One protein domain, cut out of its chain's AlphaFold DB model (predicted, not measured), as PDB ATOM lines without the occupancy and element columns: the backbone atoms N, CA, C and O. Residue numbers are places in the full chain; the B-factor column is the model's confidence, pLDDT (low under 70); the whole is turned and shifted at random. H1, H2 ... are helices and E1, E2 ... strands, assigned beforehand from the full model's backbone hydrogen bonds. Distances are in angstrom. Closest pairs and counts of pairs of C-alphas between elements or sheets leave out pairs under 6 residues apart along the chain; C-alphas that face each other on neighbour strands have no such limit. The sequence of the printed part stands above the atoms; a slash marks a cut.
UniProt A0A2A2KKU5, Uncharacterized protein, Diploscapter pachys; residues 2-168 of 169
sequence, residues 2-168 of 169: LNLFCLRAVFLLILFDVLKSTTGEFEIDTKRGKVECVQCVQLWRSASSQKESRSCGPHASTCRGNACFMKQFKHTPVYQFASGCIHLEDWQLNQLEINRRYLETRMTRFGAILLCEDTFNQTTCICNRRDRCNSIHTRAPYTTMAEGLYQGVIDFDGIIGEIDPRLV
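AT A GLANCE: This is residues 2 to 168 of the 169 residues of an uncharacterized protein of Diploscapter pachys (UniProt A0A2A2KKU5). The body is a strongly twisted sheet of seven strands, with the short helix H3 running across one face and H2 only grazing the sheet. The long helix H1 sticks out of this body as an arm, its residues 2 to 19 standing free. The printed part has 167 residues with three named helices and seven named strands, in the order H1 E1 E2 E3 E4 H2 E5 E6 E7 H3; the class is mixed, helices and strands. The sheet is mixed, in the order E2 E1 E4 E3 E6 E5 E7, antiparallel but for the parallel pair E5 and E7. The whole is only just loose, close to compact, with a radius of gyration of the C-alphas of 18.6 A, and elongated, spanning 69 by 35 by 32 A.

HOW THE PARTS SIT: E3, residues 67 to 73, and E4, residues 79 to 86, form an antiparallel hairpin at 169 degrees, with N 71 and O 82 at 2.8 A. E1, residues 35 to 43, is staggered: its residues 40 to 43 pair with E4, N 42 and O 81 at 2.7 A, and its residues 35 to 39 with edge strand E2, residues 61 to 65, N 37 and O 63 at 2.8 A. On the other side of E3 comes E6, residues 122 to 127, N 70 and O 125 at 2.9 A. E5, residues 114 to 118, forms a hairpin with E6, N 117 and O 124 at 2.8 A, and is parallel to edge strand E7, residues 142 to 145, N 145 and O 116 at 2.8 A. H3, residues 156 to 163, is on the sheet at a height of 8.7 A, only just over E4 and E3, with 3 of its 8 C-alphas on each; it runs across the strands, at 83 degrees to E3 on the local plane. The closest C-alphas of H3 and E4 are those of Ile 160 and Ala 82, 7.1 A apart. H2, residues 90 to 104, only grazes the sheet, with its residues 96 to 104. H1, residues 2 to 22, is not on the sheet and is apart from H2 and H3. In H1, H2 and H3 every O i to N i+4 pair is within hydrogen-bond range.

IN THESE COORDINATES: H1 begins at C-alpha 2 (88.805, 135.580, 145.559) and is 30.6 A long. E1 is 25.3 A, H2 20.9 A, E3 19.9 A and E4 19.6 A. H3 ends at C-alpha 163 (125.383, 148.623, 194.232).

THE WHOLE: The C-alphas of Leu 2 and Val 168, the two farthest apart, are 69.2 A apart. The printed part has no cut. The links H1 to E1, E1 to E2 and E6 to E7 are long. Mean pLDDT of the printed part is 73.5; 66 residues are under 70, among them 14 to 33 and 135 to 146.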
ATOM      1  N   LEU A   2      87.497 135.017 145.163       53.34
ATOM      2  CA  LEU A   2      88.805 135.580 145.559       53.34
ATOM      3  C   LEU A   2      88.880 136.088 147.020       53.34
ATOM      4  O   LEU A   2      89.885 135.884 147.695       53.34
ATOM      5  N   ASN A   3      87.799 136.683 147.540       57.31
ATOM      6  CA  ASN A   3      87.786 137.286 148.884       57.31
ATOM      7  C   ASN A   3      87.939 136.279 150.037       57.31
ATOM      8  O   ASN A   3      88.517 136.615 151.066       57.31
ATOM      9  N   LEU A   4      87.468 135.037 149.872       60.34
ATOM     10  CA  LEU A   4      87.526 134.027 150.937       60.34
ATOM     11  C   LEU A   4      88.932 133.417 151.081       60.34
ATOM     12  O   LEU A   4      89.360 133.099 152.190       60.34
ATOM     13  N   PHE A   5      89.666 133.298 149.970       62.41
ATOM     14  CA  PHE A   5      91.064 132.855 149.967       62.41
ATOM     15  C   PHE A   5      91.992 133.913 150.567       62.41
ATOM     16  O   PHE A   5      92.851 133.573 151.379       62.41
ATOM     17  N   CYS A   6      91.769 135.190 150.241       67.31
ATOM     18  CA  CYS A   6      92.539 136.292 150.816       67.31
ATOM     19  C   CYS A   6      92.341 136.391 152.337       67.31
ATOM     20  O   CYS A   6      93.319 136.503 153.070       67.31
ATOM     21  N   LEU A   7      91.099 136.261 152.827       70.38
ATOM     22  CA  LEU A   7      90.822 136.280 154.268       70.38
ATOM     23  C   LEU A   7      91.513 135.131 155.013       70.38
ATOM     24  O   LEU A   7      92.070 135.346 156.087       70.38
ATOM     25  N   ARG A   8      91.511 133.914 154.446       71.94
ATOM     26  CA  ARG A   8      92.191 132.754 155.048       71.94
ATOM     27  C   ARG A   8      93.708 132.921 155.079       71.94
ATOM     28  O   ARG A   8      94.323 132.561 156.076       71.94
ATOM     29  N   ALA A   9      94.302 133.485 154.028       75.25
ATOM     30  CA  ALA A   9      95.737 133.750 153.976       75.25
ATOM     31  C   ALA A   9      96.161 134.804 155.012       75.25
ATOM     32  O   ALA A   9      97.130 134.595 155.735       75.25
ATOM     33  N   VAL A  10      95.394 135.892 155.150       76.62
ATOM     34  CA  VAL A  10      95.645 136.926 156.166       76.62
ATOM     35  C   VAL A  10      95.484 136.359 157.578       76.62
ATOM     36  O   VAL A  10      96.326 136.606 158.433       76.62
ATOM     37  N   PHE A  11      94.452 135.545 157.819       75.12
ATOM     38  CA  PHE A  11      94.238 134.917 159.124       75.12
ATOM     39  C   PHE A  11      95.376 133.958 159.499       75.12
ATOM     40  O   PHE A  11      95.818 133.963 160.643       75.12
ATOM     41  N   LEU A  12      95.892 133.187 158.535       71.88
ATOM     42  CA  LEU A  12      97.053 132.318 158.732       71.88
ATOM     43  C   LEU A  12      98.332 133.116 159.010       71.88
ATOM     44  O   LEU A  12      99.074 132.737 159.907       71.88
ATOM     45  N   LEU A  13      98.576 134.225 158.304       70.19
ATOM     46  CA  LEU A  13      99.734 135.093 158.556       70.19
ATOM     47  C   LEU A  13      99.685 135.717 159.956       70.19
ATOM     48  O   LEU A  13     100.670 135.647 160.686       70.19
ATOM     49  N   ILE A  14      98.519 136.220 160.370       67.50
ATOM     50  CA  ILE A  14      98.313 136.749 161.727       67.50
ATOM     51  C   ILE A  14      98.511 135.641 162.769       67.50
ATOM     52  O   ILE A  14      99.170 135.866 163.777       67.50
ATOM     53  N   LEU A  15      97.995 134.432 162.527       63.31
ATOM     54  CA  LEU A  15      98.225 133.284 163.408       63.31
ATOM     55  C   LEU A  15      99.708 132.926 163.508       63.31
ATOM     56  O   LEU A  15     100.171 132.658 164.608       63.31
ATOM     57  N   PHE A  16     100.452 132.954 162.401       56.84
ATOM     58  CA  PHE A  16     101.893 132.695 162.383       56.84
ATOM     59  C   PHE A  16     102.691 133.761 163.145       56.84
ATOM     60  O   PHE A  16     103.605 133.407 163.891       56.84
ATOM     61  N   ASP A  17     102.337 135.040 163.014       54.81
ATOM     62  CA  ASP A  17     102.979 136.129 163.762       54.81
ATOM     63  C   ASP A  17     102.629 136.084 165.259       54.81
ATOM     64  O   ASP A  17     103.499 136.280 166.112       54.81
ATOM     65  N   VAL A  18     101.384 135.736 165.604       56.38
ATOM     66  CA  VAL A  18     100.959 135.516 166.995       56.38
ATOM     67  C   VAL A  18     101.659 134.290 167.593       56.38
ATOM     68  O   VAL A  18     102.153 134.373 168.718       56.38
ATOM     69  N   LEU A  19     101.792 133.189 166.840       50.75
ATOM     70  CA  LEU A  19     102.522 131.987 167.262       50.75
ATOM     71  C   LEU A  19     104.010 132.275 167.500       50.75
ATOM     72  O   LEU A  19     104.539 131.896 168.546       50.75
ATOM     73  N   LYS A  20     104.666 133.019 166.598       48.19
ATOM     74  CA  LYS A  20     106.045 133.498 166.797       48.19
ATOM     75  C   LYS A  20     106.178 134.390 168.029       48.19
ATOM     76  O   LYS A  20     107.180 134.316 168.732       48.19
ATOM     77  N   SER A  21     105.171 135.216 168.321       42.53
ATOM     78  CA  SER A  21     105.173 136.043 169.530       42.53
ATOM     79  C   SER A  21     104.992 135.225 170.818       42.53
ATOM     80  O   SER A  21     105.372 135.714 171.885       42.53
ATOM     81  N   THR A  22     104.420 134.017 170.749       43.78
ATOM     82  CA  THR A  22     104.236 133.125 171.911       43.78
ATOM     83  C   THR A  22     105.408 132.182 172.182       43.78
ATOM     84  O   THR A  22     105.550 131.728 173.314       43.78
ATOM     85  N   THR A  23     106.282 131.927 171.207       46.28
ATOM     86  CA  THR A  23     107.522 131.156 171.394       46.28
ATOM     87  C   THR A  23     108.709 132.113 171.460       46.28
ATOM     88  O   THR A  23     109.473 132.258 170.507       46.28
ATOM     89  N   GLY A  24     108.834 132.849 172.562       50.72
ATOM     90  CA  GLY A  24     109.951 133.769 172.742       50.72
ATOM     91  C   GLY A  24     111.217 133.003 173.089       50.72
ATOM     92  O   GLY A  24     111.529 132.915 174.265       50.72
ATOM     93  N   GLU A  25     111.937 132.435 172.123       52.66
ATOM     94  CA  GLU A  25     113.237 131.814 172.409       52.66
ATOM     95  C   GLU A  25     114.153 132.795 173.157       52.66
ATOM     96  O   GLU A  25     114.204 133.998 172.868       52.66
ATOM     97  N   PHE A  26     114.824 132.274 174.183       55.06
ATOM     98  CA  PHE A  26     115.830 133.021 174.912       55.06
ATOM     99  C   PHE A  26     117.039 133.199 173.994       55.06
ATOM    100  O   PHE A  26     117.757 132.242 173.717       55.06
ATOM    101  N   GLU A  27     117.261 134.422 173.526       55.97
ATOM    102  CA  GLU A  27     118.431 134.780 172.732       55.97
ATOM    103  C   GLU A  27     119.273 135.772 173.539       55.97
ATOM    104  O   GLU A  27     118.859 136.914 173.780       55.97
ATOM    105  N   ILE A  28     120.455 135.336 173.989       61.81
ATOM    106  CA  ILE A  28     121.491 136.280 174.411       61.81
ATOM    107  C   ILE A  28     122.092 136.836 173.129       61.81
ATOM    108  O   ILE A  28     122.880 136.168 172.463       61.81
ATOM    109  N   ASP A  29     121.696 138.054 172.774       61.47
ATOM    110  CA  ASP A  29     122.248 138.736 171.612       61.47
ATOM    111  C   ASP A  29     123.690 139.171 171.914       61.47
ATOM    112  O   ASP A  29     123.948 140.256 172.438       61.47
ATOM    113  N   THR A  30     124.642 138.297 171.591       58.44
ATOM    114  CA  THR A  30     126.083 138.544 171.734       58.44
ATOM    115  C   THR A  30     126.614 139.570 170.730       58.44
ATOM    116  O   THR A  30     127.757 140.005 170.842       58.44
ATOM    117  N   LYS A  31     125.794 139.973 169.748       56.91
ATOM    118  CA  LYS A  31     126.146 140.939 168.700       56.91
ATOM    119  C   LYS A  31     125.628 142.344 169.002       56.91
ATOM    120  O   LYS A  31     126.126 143.311 168.422       56.91
ATOM    121  N   ARG A  32     124.636 142.487 169.885       57.50
ATOM    122  CA  ARG A  32     124.142 143.791 170.336       57.50
ATOM    123  C   ARG A  32     125.169 144.490 171.215       57.50
ATOM    124  O   ARG A  32     125.778 143.902 172.104       57.50
ATOM    125  N   GLY A  33     125.318 145.794 170.976       66.88
ATOM    126  CA  GLY A  33     126.055 146.687 171.863       66.88
ATOM    127  C   GLY A  33     125.439 146.756 173.265       66.88
ATOM    128  O   GLY A  33     124.416 146.137 173.548       66.88
ATOM    129  N   LYS A  34     126.063 147.546 174.148       77.00
ATOM    130  CA  LYS A  34     125.651 147.657 175.555       77.00
ATOM    131  C   LYS A  34     124.146 147.952 175.695       77.00
ATOM    132  O   LYS A  34     123.645 148.918 175.116       77.00
ATOM    133  N   VAL A  35     123.454 147.145 176.491       81.44
ATOM    134  CA  VAL A  35     122.046 147.292 176.871       81.44
ATOM    135  C   VAL A  35     121.936 148.159 178.116       81.44
ATOM    136  O   VAL A  35     122.810 148.140 178.980       81.44
ATOM    137  N   GLU A  36     120.875 148.952 178.193       86.12
ATOM    138  CA  GLU A  36     120.598 149.812 179.341       86.12
ATOM    139  C   GLU A  36     119.646 149.099 180.301       86.12
ATOM    140  O   GLU A  36     118.547 148.710 179.909       86.12
ATOM    141  N   CYS A  37     120.095 148.924 181.538       86.38
ATOM    142  CA  CYS A  37     119.441 148.154 182.587       86.38
ATOM    143  C   CYS A  37     119.002 149.081 183.716       86.38
ATOM    144  O   CYS A  37     119.723 150.023 184.050       86.38
ATOM    145  N   VAL A  38     117.872 148.784 184.359       87.38
ATOM    146  CA  VAL A  38     117.536 149.414 185.644       87.38
ATOM    147  C   VAL A  38     118.519 148.911 186.702       87.38
ATOM    148  O   VAL A  38     118.813 147.722 186.748       87.38
ATOM    149  N   GLN A  39     119.053 149.799 187.534       89.44
ATOM    150  CA  GLN A  39     119.946 149.454 188.633       89.44
ATOM    151  C   GLN A  39     119.343 149.940 189.947       89.44
ATOM    152  O   GLN A  39     119.191 151.147 190.153       89.44
ATOM    153  N   CYS A  40     118.986 149.006 190.825       87.81
ATOM    154  CA  CYS A  40     118.351 149.313 192.103       87.81
ATOM    155  C   CYS A  40     118.422 148.139 193.086       87.81
ATOM    156  O   CYS A  40     118.551 146.979 192.685       87.81
ATOM    157  N   VAL A  41     118.264 148.454 194.372       88.50
ATOM    158  CA  VAL A  41     118.121 147.486 195.464       88.50
ATOM    159  C   VAL A  41     116.900 147.870 196.292       88.50
ATOM    160  O   VAL A  41     116.730 149.015 196.709       88.50
ATOM    161  N   GLN A  42     116.025 146.902 196.519       86.31
ATOM    162  CA  GLN A  42     114.815 147.038 197.309       86.31
ATOM    163  C   GLN A  42     114.955 146.230 198.596       86.31
ATOM    164  O   GLN A  42     115.043 145.000 198.570       86.31
ATOM    165  N   LEU A  43     114.924 146.939 199.721       85.19
ATOM    166  CA  LEU A  43     114.846 146.354 201.055       85.19
ATOM    167  C   LEU A  43     113.388 146.096 201.448       85.19
ATOM    168  O   LEU A  43     112.469 146.769 200.963       85.19
ATOM    169  N   TRP A  44     113.175 145.165 202.377       79.12
ATOM    170  CA  TRP A  44     111.890 145.016 203.054       79.12
ATOM    171  C   TRP A  44     111.539 146.279 203.835       79.12
ATOM    172  O   TRP A  44     112.403 146.930 204.420       79.12
ATOM    173  N   ARG A  45     110.242 146.599 203.910       69.81
ATOM    174  CA  ARG A  45     109.750 147.787 204.631       69.81
ATOM    175  C   ARG A  45     110.176 147.827 206.100       69.81
ATOM    176  O   ARG A  45     110.365 148.904 206.646       69.81
ATOM    177  N   SER A  46     110.324 146.660 206.724       65.25
ATOM    178  CA  SER A  46     110.811 146.495 208.099       65.25
ATOM    179  C   SER A  46     112.288 146.857 208.271       65.25
ATOM    180  O   SER A  46     112.690 147.223 209.370       65.25
ATOM    181  N   ALA A  47     113.085 146.762 207.205       62.84
ATOM    182  CA  ALA A  47     114.513 147.066 207.187       62.84
ATOM    183  C   ALA A  47     114.828 148.425 206.531       62.84
ATOM    184  O   ALA A  47     115.943 148.925 206.655       62.84
ATOM    185  N   SER A  48     113.864 149.047 205.842       59.81
ATOM    186  CA  SER A  48     114.058 150.338 205.182       59.81
ATOM    187  C   SER A  48     113.849 151.506 206.152       59.81
ATOM    188  O   SER A  48     112.713 151.849 206.491       59.81
ATOM    189  N   SER A  49     114.935 152.175 206.543       56.72
ATOM    190  CA  SER A  49     114.867 153.550 207.045       56.72
ATOM    191  C   SER A  49     114.435 154.457 205.886       56.72
ATOM    192  O   SER A  49     115.046 154.450 204.821       56.72
ATOM    193  N   GLN A  50     113.334 155.186 206.060       51.31
ATOM    194  CA  GLN A  50     112.707 156.025 205.036       51.31
ATOM    195  C   GLN A  50     113.729 156.946 204.329       51.31
ATOM    196  O   GLN A  50     114.457 157.671 204.999       51.31
ATOM    197  N   LYS A  51     113.696 156.975 202.983       50.22
ATOM    198  CA  LYS A  51     114.517 157.779 202.036       50.22
ATOM    199  C   LYS A  51     115.880 157.208 201.617       50.22
ATOM    200  O   LYS A  51     116.901 157.868 201.778       50.22
ATOM    201  N   GLU A  52     115.896 156.078 200.919       53.41
ATOM    202  CA  GLU A  52     117.075 155.704 200.126       53.41
ATOM    203  C   GLU A  52     116.787 155.770 198.627       53.41
ATOM    204  O   GLU A  52     115.899 155.101 198.104       53.41
ATOM    205  N   SER A  53     117.573 156.596 197.935       49.84
ATOM    206  CA  SER A  53     117.511 156.897 196.497       49.84
ATOM    207  C   SER A  53     117.763 155.697 195.575       49.84
ATOM    208  O   SER A  53     117.672 155.839 194.360       49.84
ATOM    209  N   ARG A  54     118.071 154.520 196.132       60.34
ATOM    210  CA  ARG A  54     118.359 153.279 195.395       60.34
ATOM    211  C   ARG A  54     117.176 152.311 195.340       60.34
ATOM    212  O   ARG A  54     117.325 151.223 194.789       60.34
ATOM    213  N   SER A  55     116.014 152.702 195.872       72.75
ATOM    214  CA  SER A  55     114.788 151.900 195.815       72.75
ATOM    215  C   SER A  55     114.357 151.633 194.372       72.75
ATOM    216  O   SER A  55     114.407 152.529 193.526       72.75
ATOM    217  N   CYS A  56     113.871 150.423 194.107       78.00
ATOM    218  CA  CYS A  56     113.363 150.032 192.799       78.00
ATOM    219  C   CYS A  56     112.021 150.720 192.513       78.00
ATOM    220  O   CYS A  56     110.961 150.225 192.885       78.00
ATOM    221  N   GLY A  57     112.077 151.888 191.871       74.00
ATOM    222  CA  GLY A  57     110.916 152.706 191.524       74.00
ATOM    223  C   GLY A  57     111.127 153.515 190.237       74.00
ATOM    224  O   GLY A  57     112.137 153.333 189.558       74.00
ATOM    225  N   PRO A  58     110.206 154.436 189.895       72.00
ATOM    226  CA  PRO A  58     110.231 155.185 188.628       72.00
ATOM    227  C   PRO A  58     111.491 156.029 188.385       72.00
ATOM    228  O   PRO A  58     111.761 156.415 187.253       72.00
ATOM    229  N   HIS A  59     112.248 156.326 189.443       75.69
ATOM    230  CA  HIS A  59     113.466 157.141 189.407       75.69
ATOM    231  C   HIS A  59     114.736 156.330 189.695       75.69
ATOM    232  O   HIS A  59     115.757 156.908 190.062       75.69
ATOM    233  N   ALA A  60     114.673 155.001 189.580       80.81
ATOM    234  CA  ALA A  60     115.847 154.155 189.732       80.81
ATOM    235  C   ALA A  60     116.931 154.532 188.708       80.81
ATOM    236  O   ALA A  60     116.636 154.861 187.557       80.81
ATOM    237  N   SER A  61     118.192 154.473 189.138       86.81
ATOM    238  CA  SER A  61     119.345 154.674 188.259       86.81
ATOM    239  C   SER A  61     119.378 153.639 187.137       86.81
ATOM    240  O   SER A  61     118.825 152.548 187.277       86.81
ATOM    241  N   THR A  62     120.063 153.950 186.037       88.12
ATOM    242  CA  THR A  62     120.345 152.979 184.976       88.12
ATOM    243  C   THR A  62     121.840 152.710 184.871       88.12
ATOM    244  O   THR A  62     122.671 153.532 185.261       88.12
ATOM    245  N   CYS A  63     122.192 151.544 184.343       89.00
ATOM    246  CA  CYS A  63     123.567 151.181 184.025       89.00
ATOM    247  C   CYS A  63     123.632 150.443 182.685       89.00
ATOM    248  O   CYS A  63     122.602 150.097 182.105       89.00
ATOM    249  N   ARG A  64     124.840 150.255 182.142       89.38
ATOM    250  CA  ARG A  64     125.034 149.711 180.791       89.38
ATOM    251  C   ARG A  64     125.898 148.459 180.805       89.38
ATOM    252  O   ARG A  64     127.108 148.579 180.943       89.38
ATOM    253  N   GLY A  65     125.278 147.305 180.577       88.19
ATOM    254  CA  GLY A  65     125.917 145.986 180.481       88.19
ATOM    255  C   GLY A  65     125.802 145.390 179.083       88.19
ATOM    256  O   GLY A  65     125.267 146.032 178.190       88.19
ATOM    257  N   ASN A  66     126.260 144.159 178.873       85.31
ATOM    258  CA  ASN A  66     125.813 143.347 177.726       85.31
ATOM    259  C   ASN A  66     124.634 142.425 178.098       85.31
ATOM    260  O   ASN A  66     123.997 141.844 177.225       85.31
ATOM    261  N   ALA A  67     124.300 142.351 179.386       86.38
ATOM    262  CA  ALA A  67     123.069 141.776 179.899       86.38
ATOM    263  C   ALA A  67     122.595 142.555 181.135       86.38
ATOM    264  O   ALA A  67     123.359 143.288 181.764       86.38
ATOM    265  N   CYS A  68     121.332 142.371 181.490       87.69
ATOM    266  CA  CYS A  68     120.722 142.834 182.723       87.69
ATOM    267  C   CYS A  68     120.375 141.632 183.598       87.69
ATOM    268  O   CYS A  68     119.972 140.590 183.073       87.69
ATOM    269  N   PHE A  69     120.449 141.799 184.916       89.88
ATOM    270  CA  PHE A  69     119.944 140.820 185.872       89.88
ATOM    271  C   PHE A  69     118.804 141.377 186.718       89.88
ATOM    272  O   PHE A  69     118.717 142.584 186.962       89.88
ATOM    273  N   MET A  70     117.967 140.465 187.200       89.44
ATOM    274  CA  MET A  70     117.078 140.671 188.339       89.44
ATOM    275  C   MET A  70     117.274 139.530 189.337       89.44
ATOM    276  O   MET A  70     117.473 138.386 188.937       89.44
ATOM    277  N   LYS A  71     117.203 139.840 190.626       89.38
ATOM    278  CA  LYS A  71     117.303 138.882 191.723       89.38
ATOM    279  C   LYS A  71     116.192 139.175 192.718       89.38
ATOM    280  O   LYS A  71     116.160 140.247 193.316       89.38
ATOM    281  N   GLN A  72     115.268 138.240 192.875       87.94
ATOM    282  CA  GLN A  72     114.214 138.292 193.876       87.94
ATOM    283  C   GLN A  72     114.592 137.390 195.046       87.94
ATOM    284  O   GLN A  72     114.860 136.204 194.871       87.94
ATOM    285  N   PHE A  73     114.586 137.952 196.248       87.31
ATOM    286  CA  PHE A  73     114.912 137.241 197.476       87.31
ATOM    287  C   PHE A  73     113.622 136.690 198.104       87.31
ATOM    288  O   PHE A  73     112.648 137.427 198.266       87.31
ATOM    289  N   LYS A  74     113.585 135.393 198.441       85.50
ATOM    290  CA  LYS A  74     112.396 134.717 199.001       85.50
ATOM    291  C   LYS A  74     112.429 134.628 200.528       85.50
ATOM    292  O   LYS A  74     111.416 134.876 201.175       85.50
ATOM    293  N   HIS A  75     113.587 134.297 201.102       79.94
ATOM    294  CA  HIS A  75     113.742 134.016 202.540       79.94
ATOM    295  C   HIS A  75     114.761 134.923 203.245       79.94
ATOM    296  O   HIS A  75     115.285 134.582 204.303       79.94
ATOM    297  N   THR A  76     115.039 136.096 202.679       76.75
ATOM    298  CA  THR A  76     116.015 137.044 203.231       76.75
ATOM    299  C   THR A  76     115.296 138.124 204.048       76.75
ATOM    300  O   THR A  76     114.363 138.741 203.535       76.75
ATOM    301  N   PRO A  77     115.702 138.395 205.305       75.00
ATOM    302  CA  PRO A  77     114.981 139.321 206.187       75.00
ATOM    303  C   PRO A  77     115.144 140.799 205.801       75.00
ATOM    304  O   PRO A  77     114.333 141.635 206.192       75.00
ATOM    305  N   VAL A  78     116.194 141.123 205.042       80.94
ATOM    306  CA  VAL A  78     116.584 142.503 204.719       80.94
ATOM    307  C   VAL A  78     116.272 142.857 203.268       80.94
ATOM    308  O   VAL A  78     115.655 143.886 203.008       80.94
ATOM    309  N   TYR A  79     116.638 141.989 202.327       84.25
ATOM    310  CA  TYR A  79     116.514 142.248 200.894       84.25
ATOM    311  C   TYR A  79     115.256 141.609 200.315       84.25
ATOM    312  O   TYR A  79     114.905 140.483 200.660       84.25
ATOM    313  N   GLN A  80     114.599 142.333 199.413       85.94
ATOM    314  CA  GLN A  80     113.417 141.877 198.688       85.94
ATOM    315  C   GLN A  80     113.734 141.660 197.206       85.94
ATOM    316  O   GLN A  80     113.346 140.649 196.619       85.94
ATOM    317  N   PHE A  81     114.440 142.607 196.587       87.88
ATOM    318  CA  PHE A  81     114.737 142.569 195.159       87.88
ATOM    319  C   PHE A  81     116.002 143.365 194.839       87.88
ATOM    320  O   PHE A  81     116.273 144.378 195.475       87.88
ATOM    321  N   ALA A  82     116.757 142.941 193.835       89.94
ATOM    322  CA  ALA A  82     117.860 143.697 193.263       89.94
ATOM    323  C   ALA A  82     117.857 143.561 191.739       89.94
ATOM    324  O   ALA A  82     117.431 142.546 191.190       89.94
ATOM    325  N   SER A  83     118.341 144.585 191.046       90.81
ATOM    326  CA  SER A  83     118.542 144.545 189.600       90.81
ATOM    327  C   SER A  83     119.725 145.409 189.194       90.81
ATOM    328  O   SER A  83     120.079 146.360 189.895       90.81
ATOM    329  N   GLY A  84     120.324 145.081 188.055       90.94
ATOM    330  CA  GLY A  84     121.450 145.823 187.507       90.94
ATOM    331  C   GLY A  84     121.910 145.263 186.170       90.94
ATOM    332  O   GLY A  84     121.204 144.489 185.519       90.94
ATOM    333  N   CYS A  85     123.103 145.673 185.763       90.06
ATOM    334  CA  CYS A  85     123.788 145.211 184.564       90.06
ATOM    335  C   CYS A  85     124.844 144.167 184.914       90.06
ATOM    336  O   CYS A  85     125.361 144.122 186.025       90.06
ATOM    337  N   ILE A  86     125.172 143.352 183.921       89.81
ATOM    338  CA  ILE A  86     126.279 142.408 183.947       89.81
ATOM    339  C   ILE A  86     127.135 142.659 182.709       89.81
ATOM    340  O   ILE A  86     126.631 143.049 181.647       89.81
ATOM    341  N   HIS A  87     128.427 142.407 182.855       89.44
ATOM    342  CA  HIS A  87     129.383 142.326 181.764       89.44
ATOM    343  C   HIS A  87     129.849 140.881 181.642       89.44
ATOM    344  O   HIS A  87     130.773 140.465 182.327       89.44
ATOM    345  N   LEU A  88     129.157 140.113 180.806       87.50
ATOM    346  CA  LEU A  88     129.494 138.722 180.533       87.50
ATOM    347  C   LEU A  88     130.646 138.652 179.528       87.50
ATOM    348  O   LEU A  88     130.535 139.172 178.420       87.50
ATOM    349  N   GLU A  89     131.731 137.997 179.900       89.56
ATOM    350  CA  GLU A  89     132.820 137.632 179.004       89.56
ATOM    351  C   GLU A  89     132.415 136.471 178.086       89.56
ATOM    352  O   GLU A  89     131.475 135.720 178.365       89.56
ATOM    353  N   ASP A  90     133.157 136.277 176.995       87.12
ATOM    354  CA  ASP A  90     132.859 135.246 175.994       87.12
ATOM    355  C   ASP A  90     132.798 133.836 176.594       87.12
ATOM    356  O   ASP A  90     131.940 133.028 176.228       87.12
ATOM    357  N   TRP A  91     133.671 133.530 177.561       88.75
ATOM    358  CA  TRP A  91     133.645 132.235 178.238       88.75
ATOM    359  C   TRP A  91     132.404 132.082 179.125       88.75
ATOM    360  O   TRP A  91     131.837 130.991 179.161       88.75
ATOM    361  N   GLN A  92     131.943 133.153 179.788       89.56
ATOM    362  CA  GLN A  92     130.721 133.131 180.598       89.56
ATOM    363  C   GLN A  92     129.513 132.891 179.697       89.56
ATOM    364  O   GLN A  92     128.693 132.027 179.988       89.56
ATOM    365  N   LEU A  93     129.440 133.588 178.562       84.56
ATOM    366  CA  LEU A  93     128.397 133.388 177.555       84.56
ATOM    367  C   LEU A  93     128.364 131.941 177.047       84.56
ATOM    368  O   LEU A  93     127.293 131.339 176.968       84.56
ATOM    369  N   ASN A  94     129.530 131.362 176.756       85.44
ATOM    370  CA  ASN A  94     129.630 129.976 176.308       85.44
ATOM    371  C   ASN A  94     129.209 128.978 177.400       85.44
ATOM    372  O   ASN A  94     128.471 128.035 177.120       85.44
ATOM    373  N   GLN A  95     129.625 129.192 178.652       87.00
ATOM    374  CA  GLN A  95     129.210 128.341 179.773       87.00
ATOM    375  C   GLN A  95     127.704 128.431 180.032       87.00
ATOM    376  O   GLN A  95     127.061 127.402 180.225       87.00
ATOM    377  N   LEU A  96     127.111 129.625 179.957       83.00
ATOM    378  CA  LEU A  96     125.660 129.800 180.079       83.00
ATOM    379  C   LEU A  96     124.903 129.064 178.976       83.00
ATOM    380  O   LEU A  96     123.869 128.464 179.249       83.00
ATOM    381  N   GLU A  97     125.414 129.075 177.746       80.56
ATOM    382  CA  GLU A  97     124.822 128.334 176.633       80.56
ATOM    383  C   GLU A  97     124.919 126.814 176.838       80.56
ATOM    384  O   GLU A  97     123.948 126.096 176.592       80.56
ATOM    385  N   ILE A  98     126.055 126.312 177.335       83.31
ATOM    386  CA  ILE A  98     126.233 124.895 177.687       83.31
ATOM    387  C   ILE A  98     125.267 124.496 178.809       83.31
ATOM    388  O   ILE A  98     124.539 123.510 178.665       83.31
ATOM    389  N   ASN A  99     125.216 125.274 179.893       80.25
ATOM    390  CA  ASN A  99     124.335 125.027 181.033       80.25
ATOM    391  C   ASN A  99     122.866 125.082 180.613       80.25
ATOM    392  O   ASN A  99     122.100 124.185 180.964       80.25
ATOM    393  N   ARG A 100     122.487 126.077 179.798       76.75
ATOM    394  CA  ARG A 100     121.153 126.181 179.204       76.75
ATOM    395  C   ARG A 100     120.824 124.890 178.474       76.75
ATOM    396  O   ARG A 100     119.893 124.218 178.900       76.75
ATOM    397  N   ARG A 101     121.614 124.506 177.459       76.75
ATOM    398  CA  ARG A 101     121.420 123.278 176.657       76.75
ATOM    399  C   ARG A 101     121.287 122.030 177.516       76.75
ATOM    400  O   ARG A 101     120.380 121.231 177.299       76.75
ATOM    401  N   TYR A 102     122.165 121.871 178.502       75.44
ATOM    402  CA  TYR A 102     122.114 120.750 179.434       75.44
ATOM    403  C   TYR A 102     120.780 120.702 180.186       75.44
ATOM    404  O   TYR A 102     120.147 119.650 180.273       75.44
ATOM    405  N   LEU A 103     120.311 121.845 180.677       69.25
ATOM    406  CA  LEU A 103     119.042 121.951 181.389       69.25
ATOM    407  C   LEU A 103     117.837 121.819 180.441       69.25
ATOM    408  O   LEU A 103     116.801 121.307 180.863       69.25
ATOM    409  N   GLU A 104     117.970 122.163 179.152       67.81
ATOM    410  CA  GLU A 104     116.905 121.939 178.161       67.81
ATOM    411  C   GLU A 104     116.612 120.469 177.932       67.81
ATOM    412  O   GLU A 104     115.450 120.086 177.830       67.81
ATOM    413  N   THR A 105     117.643 119.621 177.955       65.50
ATOM    414  CA  THR A 105     117.443 118.167 177.842       65.50
ATOM    415  C   THR A 105     116.621 117.580 178.993       65.50
ATOM    416  O   THR A 105     116.128 116.459 178.889       65.50
ATOM    417  N   ARG A 106     116.451 118.330 180.089       63.66
ATOM    418  CA  ARG A 106     115.753 117.902 181.305       63.66
ATOM    419  C   ARG A 106     114.370 118.532 181.484       63.66
ATOM    420  O   ARG A 106     113.689 118.170 182.441       63.66
ATOM    421  N   MET A 107     113.933 119.445 180.608       56.00
ATOM    422  CA  MET A 107     112.684 120.198 180.793       56.00
ATOM    423  C   MET A 107     111.759 120.196 179.568       56.00
ATOM    424  O   MET A 107     112.193 120.158 178.425       56.00
ATOM    425  N   THR A 108     110.446 120.260 179.820       44.75
ATOM    426  CA  THR A 108     109.385 120.057 178.810       44.75
ATOM    427  C   THR A 108     108.863 121.350 178.159       44.75
ATOM    428  O   THR A 108     108.031 121.277 177.257       44.75
ATOM    429  N   ARG A 109     109.284 122.546 178.602       50.41
ATOM    430  CA  ARG A 109     108.804 123.837 178.061       50.41
ATOM    431  C   ARG A 109     109.950 124.826 177.850       50.41
ATOM    432  O   ARG A 109     110.654 125.149 178.801       50.41
ATOM    433  N   PHE A 110     110.062 125.336 176.622       48.53
ATOM    434  CA  PHE A 110     111.027 126.351 176.194       48.53
ATOM    435  C   PHE A 110     110.338 127.478 175.428       48.53
ATOM    436  O   PHE A 110     109.345 127.243 174.742       48.53
ATOM    437  N   GLY A 111     110.866 128.697 175.556       50.41
ATOM    438  CA  GLY A 111     110.360 129.876 174.846       50.41
ATOM    439  C   GLY A 111     110.066 131.074 175.745       50.41
ATOM    440  O   GLY A 111     109.006 131.688 175.609       50.41
ATOM    441  N   ALA A 112     110.993 131.426 176.641       52.44
ATOM    442  CA  ALA A 112     110.873 132.630 177.452       52.44
ATOM    443  C   ALA A 112     112.058 133.594 177.297       52.44
ATOM    444  O   ALA A 112     113.163 133.229 176.920       52.44
ATOM    445  N   ILE A 113     111.804 134.860 177.615       56.53
ATOM    446  CA  ILE A 113     112.695 135.995 177.313       56.53
ATOM    447  C   ILE A 113     113.718 136.220 178.435       56.53
ATOM    448  O   ILE A 113     114.721 136.912 178.257       56.53
ATOM    449  N   LEU A 114     113.449 135.609 179.586       61.75
ATOM    450  CA  LEU A 114     114.270 135.607 180.782       61.75
ATOM    451  C   LEU A 114     114.743 134.176 181.023       61.75
ATOM    452  O   LEU A 114     113.921 133.260 181.136       61.75
ATOM    453  N   LEU A 115     116.057 134.008 181.121       76.88
ATOM    454  CA  LEU A 115     116.657 132.788 181.634       76.88
ATOM    455  C   LEU A 115     116.736 132.946 183.148       76.88
ATOM    456  O   LEU A 115     117.357 133.898 183.612       76.88
ATOM    457  N   CYS A 116     116.062 132.087 183.906       79.69
ATOM    458  CA  CYS A 116     115.980 132.202 185.357       79.69
ATOM    459  C   CYS A 116     116.481 130.937 186.036       79.69
ATOM    460  O   CYS A 116     116.115 129.835 185.646       79.69
ATOM    461  N   GLU A 117     117.254 131.106 187.095       85.00
ATOM    462  CA  GLU A 117     117.521 130.077 188.087       85.00
ATOM    463  C   GLU A 117     116.574 130.320 189.261       85.00
ATOM    464  O   GLU A 117     116.564 131.414 189.834       85.00
ATOM    465  N   ASP A 118     115.750 129.325 189.586       82.75
ATOM    466  CA  ASP A 118     114.832 129.405 190.718       82.75
ATOM    467  C   ASP A 118     115.238 128.410 191.803       82.75
ATOM    468  O   ASP A 118     115.170 127.197 191.613       82.75
ATOM    469  N   THR A 119     115.659 128.928 192.954       82.31
ATOM    470  CA  THR A 119     116.033 128.128 194.123       82.31
ATOM    471  C   THR A 119     115.057 128.373 195.271       82.31
ATOM    472  O   THR A 119     114.130 129.188 195.184       82.31
ATOM    473  N   PHE A 120     115.247 127.663 196.384       81.12
ATOM    474  CA  PHE A 120     114.445 127.882 197.588       81.12
ATOM    475  C   PHE A 120     114.598 129.313 198.125       81.12
ATOM    476  O   PHE A 120     113.618 129.930 198.528       81.12
ATOM    477  N   ASN A 121     115.804 129.880 198.070       84.44
ATOM    478  CA  ASN A 121     116.101 131.172 198.690       84.44
ATOM    479  C   ASN A 121     115.894 132.368 197.761       84.44
ATOM    480  O   ASN A 121     115.669 133.480 198.247       84.44
ATOM    481  N   GLN A 122     115.986 132.167 196.447       86.12
ATOM    482  CA  GLN A 122     116.007 133.263 195.486       86.12
ATOM    483  C   GLN A 122     115.537 132.832 194.099       86.12
ATOM    484  O   GLN A 122     115.612 131.663 193.736       86.12
ATOM    485  N   THR A 123     115.119 133.814 193.313       87.38
ATOM    486  CA  THR A 123     114.926 133.687 191.869       87.38
ATOM    487  C   THR A 123     115.841 134.691 191.191       87.38
ATOM    488  O   THR A 123     115.704 135.894 191.421       87.38
ATOM    489  N   THR A 124     116.759 134.228 190.352       88.69
ATOM    490  CA  THR A 124     117.710 135.095 189.648       88.69
ATOM    491  C   THR A 124     117.541 134.925 188.154       88.69
ATOM    492  O   THR A 124     117.546 133.802 187.666       88.69
ATOM    493  N   CYS A 125     117.420 136.018 187.407       86.06
ATOM    494  CA  CYS A 125     117.232 135.968 185.964       86.06
ATOM    495  C   CYS A 125     118.178 136.897 185.219       86.06
ATOM    496  O   CYS A 125     118.435 138.006 185.689       86.06
ATOM    497  N   ILE A 126     118.595 136.493 184.016       85.19
ATOM    498  CA  ILE A 126     119.328 137.341 183.070       85.19
ATOM    499  C   ILE A 126     118.525 137.580 181.788       85.19
ATOM    500  O   ILE A 126     117.727 136.747 181.350       85.19
ATOM    501  N   CYS A 127     118.739 138.742 181.175       79.00
ATOM    502  CA  CYS A 127     118.131 139.125 179.900       79.00
ATOM    503  C   CYS A 127     118.942 140.213 179.195       79.00
ATOM    504  O   CYS A 127     119.573 141.045 179.832       79.00
ATOM    505  N   ASN A 128     118.889 140.236 177.866       71.88
ATOM    506  CA  ASN A 128     119.568 141.235 177.029       71.88
ATOM    507  C   ASN A 128     118.555 142.112 176.249       71.88
ATOM    508  O   ASN A 128     118.862 143.206 175.786       71.88
ATOM    509  N   ARG A 129     117.275 141.726 176.158       65.25
ATOM    510  CA  ARG A 129     116.289 142.518 175.403       65.25
ATOM    511  C   ARG A 129     115.773 143.746 176.167       65.25
ATOM    512  O   ARG A 129     115.000 143.617 177.114       65.25
ATOM    513  N   ARG A 130     116.161 144.930 175.665       54.47
ATOM    514  CA  ARG A 130     115.876 146.288 176.183       54.47
ATOM    515  C   ARG A 130     114.399 146.581 176.476       54.47
ATOM    516  O   ARG A 130     114.108 147.377 177.356       54.47
ATOM    517  N   ASP A 131     113.464 145.970 175.751       54.16
ATOM    518  CA  ASP A 131     112.020 146.179 175.927       54.16
ATOM    519  C   ASP A 131     111.417 145.347 177.071       54.16
ATOM    520  O   ASP A 131     110.269 145.577 177.449       54.16
ATOM    521  N   ARG A 132     112.156 144.368 177.617       56.66
ATOM    522  CA  ARG A 132     111.604 143.370 178.551       56.66
ATOM    523  C   ARG A 132     112.479 143.052 179.760       56.66
ATOM    524  O   ARG A 132     112.180 142.097 180.474       56.66
ATOM    525  N   CYS A 133     113.555 143.792 180.000       67.31
ATOM    526  CA  CYS A 133     114.540 143.400 180.997       67.31
ATOM    527  C   CYS A 133     114.372 144.079 182.366       67.31
ATOM    528  O   CYS A 133     113.937 145.220 182.472       67.31
ATOM    529  N   ASN A 134     114.693 143.294 183.398       72.88
ATOM    530  CA  ASN A 134     114.988 143.620 184.798       72.88
ATOM    531  C   ASN A 134     114.097 144.569 185.627       72.88
ATOM    532  O   ASN A 134     114.459 144.896 186.756       72.88
ATOM    533  N   SER A 135     112.904 144.928 185.157       69.94
ATOM    534  CA  SER A 135     111.907 145.589 186.007       69.94
ATOM    535  C   SER A 135     111.206 144.598 186.942       69.94
ATOM    536  O   SER A 135     110.743 143.539 186.518       69.94
ATOM    537  N   ILE A 136     111.043 144.997 188.207       66.06
ATOM    538  CA  ILE A 136     110.251 144.281 189.223       66.06
ATOM    539  C   ILE A 136     108.772 144.119 188.818       66.06
ATOM    540  O   ILE A 136     108.057 143.273 189.348       66.06
ATOM    541  N   HIS A 137     108.295 144.927 187.868       65.75
ATOM    542  CA  HIS A 137     106.922 144.884 187.365       65.75
ATOM    543  C   HIS A 137     106.774 144.061 186.078       65.75
ATOM    544  O   HIS A 137     105.657 143.901 185.577       65.75
ATOM    545  N   THR A 138     107.875 143.549 185.523       64.12
ATOM    546  CA  THR A 138     107.847 142.769 184.287       64.12
ATOM    547  C   THR A 138     107.160 141.427 184.524       64.12
ATOM    548  O   THR A 138     107.644 140.585 185.269       64.12
ATOM    549  N   ARG A 139     106.040 141.201 183.827       58.16
ATOM    550  CA  ARG A 139     105.316 139.915 183.781       58.16
ATOM    551  C   ARG A 139     105.690 139.073 182.558       58.16
ATOM    552  O   ARG A 139     104.880 138.280 182.082       58.16
ATOM    553  N   ALA A 140     106.863 139.319 181.975       56.56
ATOM    554  CA  ALA A 140     107.306 138.577 180.804       56.56
ATOM    555  C   ALA A 140     107.405 137.083 181.152       56.56
ATOM    556  O   ALA A 140     107.787 136.753 182.277       56.56
ATOM    557  N   PRO A 141     107.073 136.182 180.212       52.66
ATOM    558  CA  PRO A 141     107.276 134.764 180.438       52.66
ATOM    559  C   PRO A 141     108.761 134.527 180.733       52.66
ATOM    560  O   PRO A 141     109.633 135.035 180.015       52.66
ATOM    561  N   TYR A 142     109.030 133.763 181.787       60.84
ATOM    562  CA  TYR A 142     110.365 133.356 182.202       60.84
ATOM    563  C   TYR A 142     110.492 131.831 182.160       60.84
ATOM    564  O   TYR A 142     109.546 131.114 182.488       60.84
ATOM    565  N   THR A 143     111.657 131.337 181.740       61.06
ATOM    566  CA  THR A 143     111.994 129.917 181.833       61.06
ATOM    567  C   THR A 143     112.725 129.752 183.152       61.06
ATOM    568  O   THR A 143     113.856 130.216 183.288       61.06
ATOM    569  N   THR A 144     112.082 129.118 184.130       64.19
ATOM    570  CA  THR A 144     112.753 128.690 185.363       64.19
ATOM    571  C   THR A 144     113.497 127.397 185.117       64.19
ATOM    572  O   THR A 144     112.882 126.391 184.770       64.19
ATOM    573  N   MET A 145     114.799 127.428 185.336       69.56
ATOM    574  CA  MET A 145     115.664 126.265 185.378       69.56
ATOM    575  C   MET A 145     116.014 125.916 186.825       69.56
ATOM    576  O   MET A 145     115.938 126.760 187.723       69.56
ATOM    577  N   ALA A 146     116.388 124.652 187.023       63.53
ATOM    578  CA  ALA A 146     116.922 124.168 188.288       63.53
ATOM    579  C   ALA A 146     118.248 124.867 188.643       63.53
ATOM    580  O   ALA A 146     118.900 125.469 187.789       63.53
ATOM    581  N   GLU A 147     118.630 124.755 189.913       70.56
ATOM    582  CA  GLU A 147     119.883 125.266 190.470       70.56
ATOM    583  C   GLU A 147     121.121 124.823 189.666       70.56
ATOM    584  O   GLU A 147     121.183 123.692 189.175       70.56
ATOM    585  N   GLY A 148     122.114 125.713 189.556       75.38
ATOM    586  CA  GLY A 148     123.410 125.431 188.930       75.38
ATOM    587  C   GLY A 148     123.613 126.089 187.565       75.38
ATOM    588  O   GLY A 148     124.665 125.923 186.954       75.38
ATOM    589  N   LEU A 149     122.643 126.867 187.083       81.88
ATOM    590  CA  LEU A 149     122.752 127.595 185.825       81.88
ATOM    591  C   LEU A 149     123.864 128.653 185.879       81.88
ATOM    592  O   LEU A 149     124.618 128.799 184.915       81.88
ATOM    593  N   TYR A 150     123.960 129.379 186.995       87.00
ATOM    594  CA  TYR A 150     124.919 130.479 187.163       87.00
ATOM    595  C   TYR A 150     126.116 130.138 188.049       87.00
ATOM    596  O   TYR A 150     127.036 130.950 188.186       87.00
ATOM    597  N   GLN A 151     126.109 128.955 188.660       84.94
ATOM    598  CA  GLN A 151     127.105 128.544 189.640       84.94
ATOM    599  C   GLN A 151     128.516 128.554 189.040       84.94
ATOM    600  O   GLN A 151     128.785 127.895 188.040       84.94
ATOM    601  N   GLY A 152     129.424 129.319 189.654       84.94
ATOM    602  CA  GLY A 152     130.804 129.475 189.178       84.94
ATOM    603  C   GLY A 152     130.952 130.301 187.893       84.94
ATOM    604  O   GLY A 152     132.067 130.442 187.399       84.94
ATOM    605  N   VAL A 153     129.856 130.852 187.358       88.94
ATOM    606  CA  VAL A 153     129.859 131.678 186.143       88.94
ATOM    607  C   VAL A 153     129.626 133.148 186.473       88.94
ATOM    608  O   VAL A 153     130.341 133.995 185.949       88.94
ATOM    609  N   ILE A 154     128.647 133.469 187.328       90.62
ATOM    610  CA  ILE A 154     128.294 134.854 187.676       90.62
ATOM    611  C   ILE A 154     128.228 135.010 189.198       90.62
ATOM    612  O   ILE A 154     127.469 134.305 189.859       90.62
ATOM    613  N   ASP A 155     128.971 135.979 189.734       91.38
ATOM    614  CA  ASP A 155     128.879 136.397 191.135       91.38
ATOM    615  C   ASP A 155     127.878 137.551 191.293       91.38
ATOM    616  O   ASP A 155     128.219 138.732 191.217       91.38
ATOM    617  N   PHE A 156     126.604 137.204 191.477       90.31
ATOM    618  CA  PHE A 156     125.559 138.207 191.684       90.31
ATOM    619  C   PHE A 156     125.693 138.943 193.018       90.31
ATOM    620  O   PHE A 156     125.265 140.090 193.099       90.31
ATOM    621  N   ASP A 157     126.241 138.309 194.054       88.06
ATOM    622  CA  ASP A 157     126.342 138.930 195.376       88.06
ATOM    623  C   ASP A 157     127.456 139.977 195.395       88.06
ATOM    624  O   ASP A 157     127.231 141.078 195.897       88.06
ATOM    625  N   GLY A 158     128.585 139.713 194.728       89.06
ATOM    626  CA  GLY A 158     129.615 140.718 194.462       89.06
ATOM    627  C   GLY A 158     129.072 141.916 193.678       89.06
ATOM    628  O   GLY A 158     129.207 143.057 194.121       89.06
ATOM    629  N   ILE A 159     128.359 141.669 192.569       90.38
ATOM    630  CA  ILE A 159     127.750 142.738 191.753       90.38
ATOM    631  C   ILE A 159     126.758 143.571 192.575       90.38
ATOM    632  O   ILE A 159     126.753 144.799 192.498       90.38
ATOM    633  N   ILE A 160     125.896 142.933 193.370       88.69
ATOM    634  CA  ILE A 160     124.937 143.666 194.205       88.69
ATOM    635  C   ILE A 160     125.659 144.394 195.346       88.69
ATOM    636  O   ILE A 160     125.246 145.500 195.683       88.69
ATOM    637  N   GLY A 161     126.751 143.849 195.885       86.81
ATOM    638  CA  GLY A 161     127.607 144.506 196.875       86.81
ATOM    639  C   GLY A 161     128.238 145.807 196.368       86.81
ATOM    640  O   GLY A 161     128.373 146.764 197.127       86.81
ATOM    641  N   GLU A 162     128.540 145.908 195.071       87.06
ATOM    642  CA  GLU A 162     128.965 147.175 194.456       87.06
ATOM    643  C   GLU A 162     127.829 148.215 194.413       87.06
ATOM    644  O   GLU A 162     128.065 149.420 194.542       87.06
ATOM    645  N   ILE A 163     126.577 147.762 194.265       86.69
ATOM    646  CA  ILE A 163     125.383 148.623 194.232       86.69
ATOM    647  C   ILE A 163     124.953 149.028 195.650       86.69
ATOM    648  O   ILE A 163     124.576 150.180 195.880       86.69
ATOM    649  N   ASP A 164     124.991 148.100 196.602       83.81
ATOM    650  CA  ASP A 164     124.736 148.313 198.024       83.81
ATOM    651  C   ASP A 164     125.775 147.553 198.870       83.81
ATOM    652  O   ASP A 164     125.608 146.360 199.133       83.81
ATOM    653  N   PRO A 165     126.820 148.246 199.365       79.69
ATOM    654  CA  PRO A 165     127.877 147.637 200.175       79.69
ATOM    655  C   PRO A 165     127.396 146.962 201.464       79.69
ATOM    656  O   PRO A 165     128.139 146.197 202.070       79.69
ATOM    657  N   ARG A 166     126.156 147.215 201.903       73.81
ATOM    658  CA  ARG A 166     125.555 146.535 203.062       73.81
ATOM    659  C   ARG A 166     125.181 145.080 202.773       73.81
ATOM    660  O   ARG A 166     124.766 144.374 203.690       73.81
ATOM    661  N   LEU A 167     125.248 144.646 201.515       68.50
ATOM    662  CA  LEU A 167     124.974 143.270 201.105       68.50
ATOM    663  C   LEU A 167     126.218 142.371 201.198       68.50
ATOM    664  O   LEU A 167     126.100 141.167 201.007       68.50
ATOM    665  N   VAL A 168     127.389 142.922 201.536       54.22
ATOM    666  CA  VAL A 168     128.597 142.122 201.767       54.22
ATOM    667  C   VAL A 168     128.425 141.321 203.064       54.22
ATOM    668  O   VAL A 168     128.424 141.896 204.155       54.22
TER     669      VAL A 168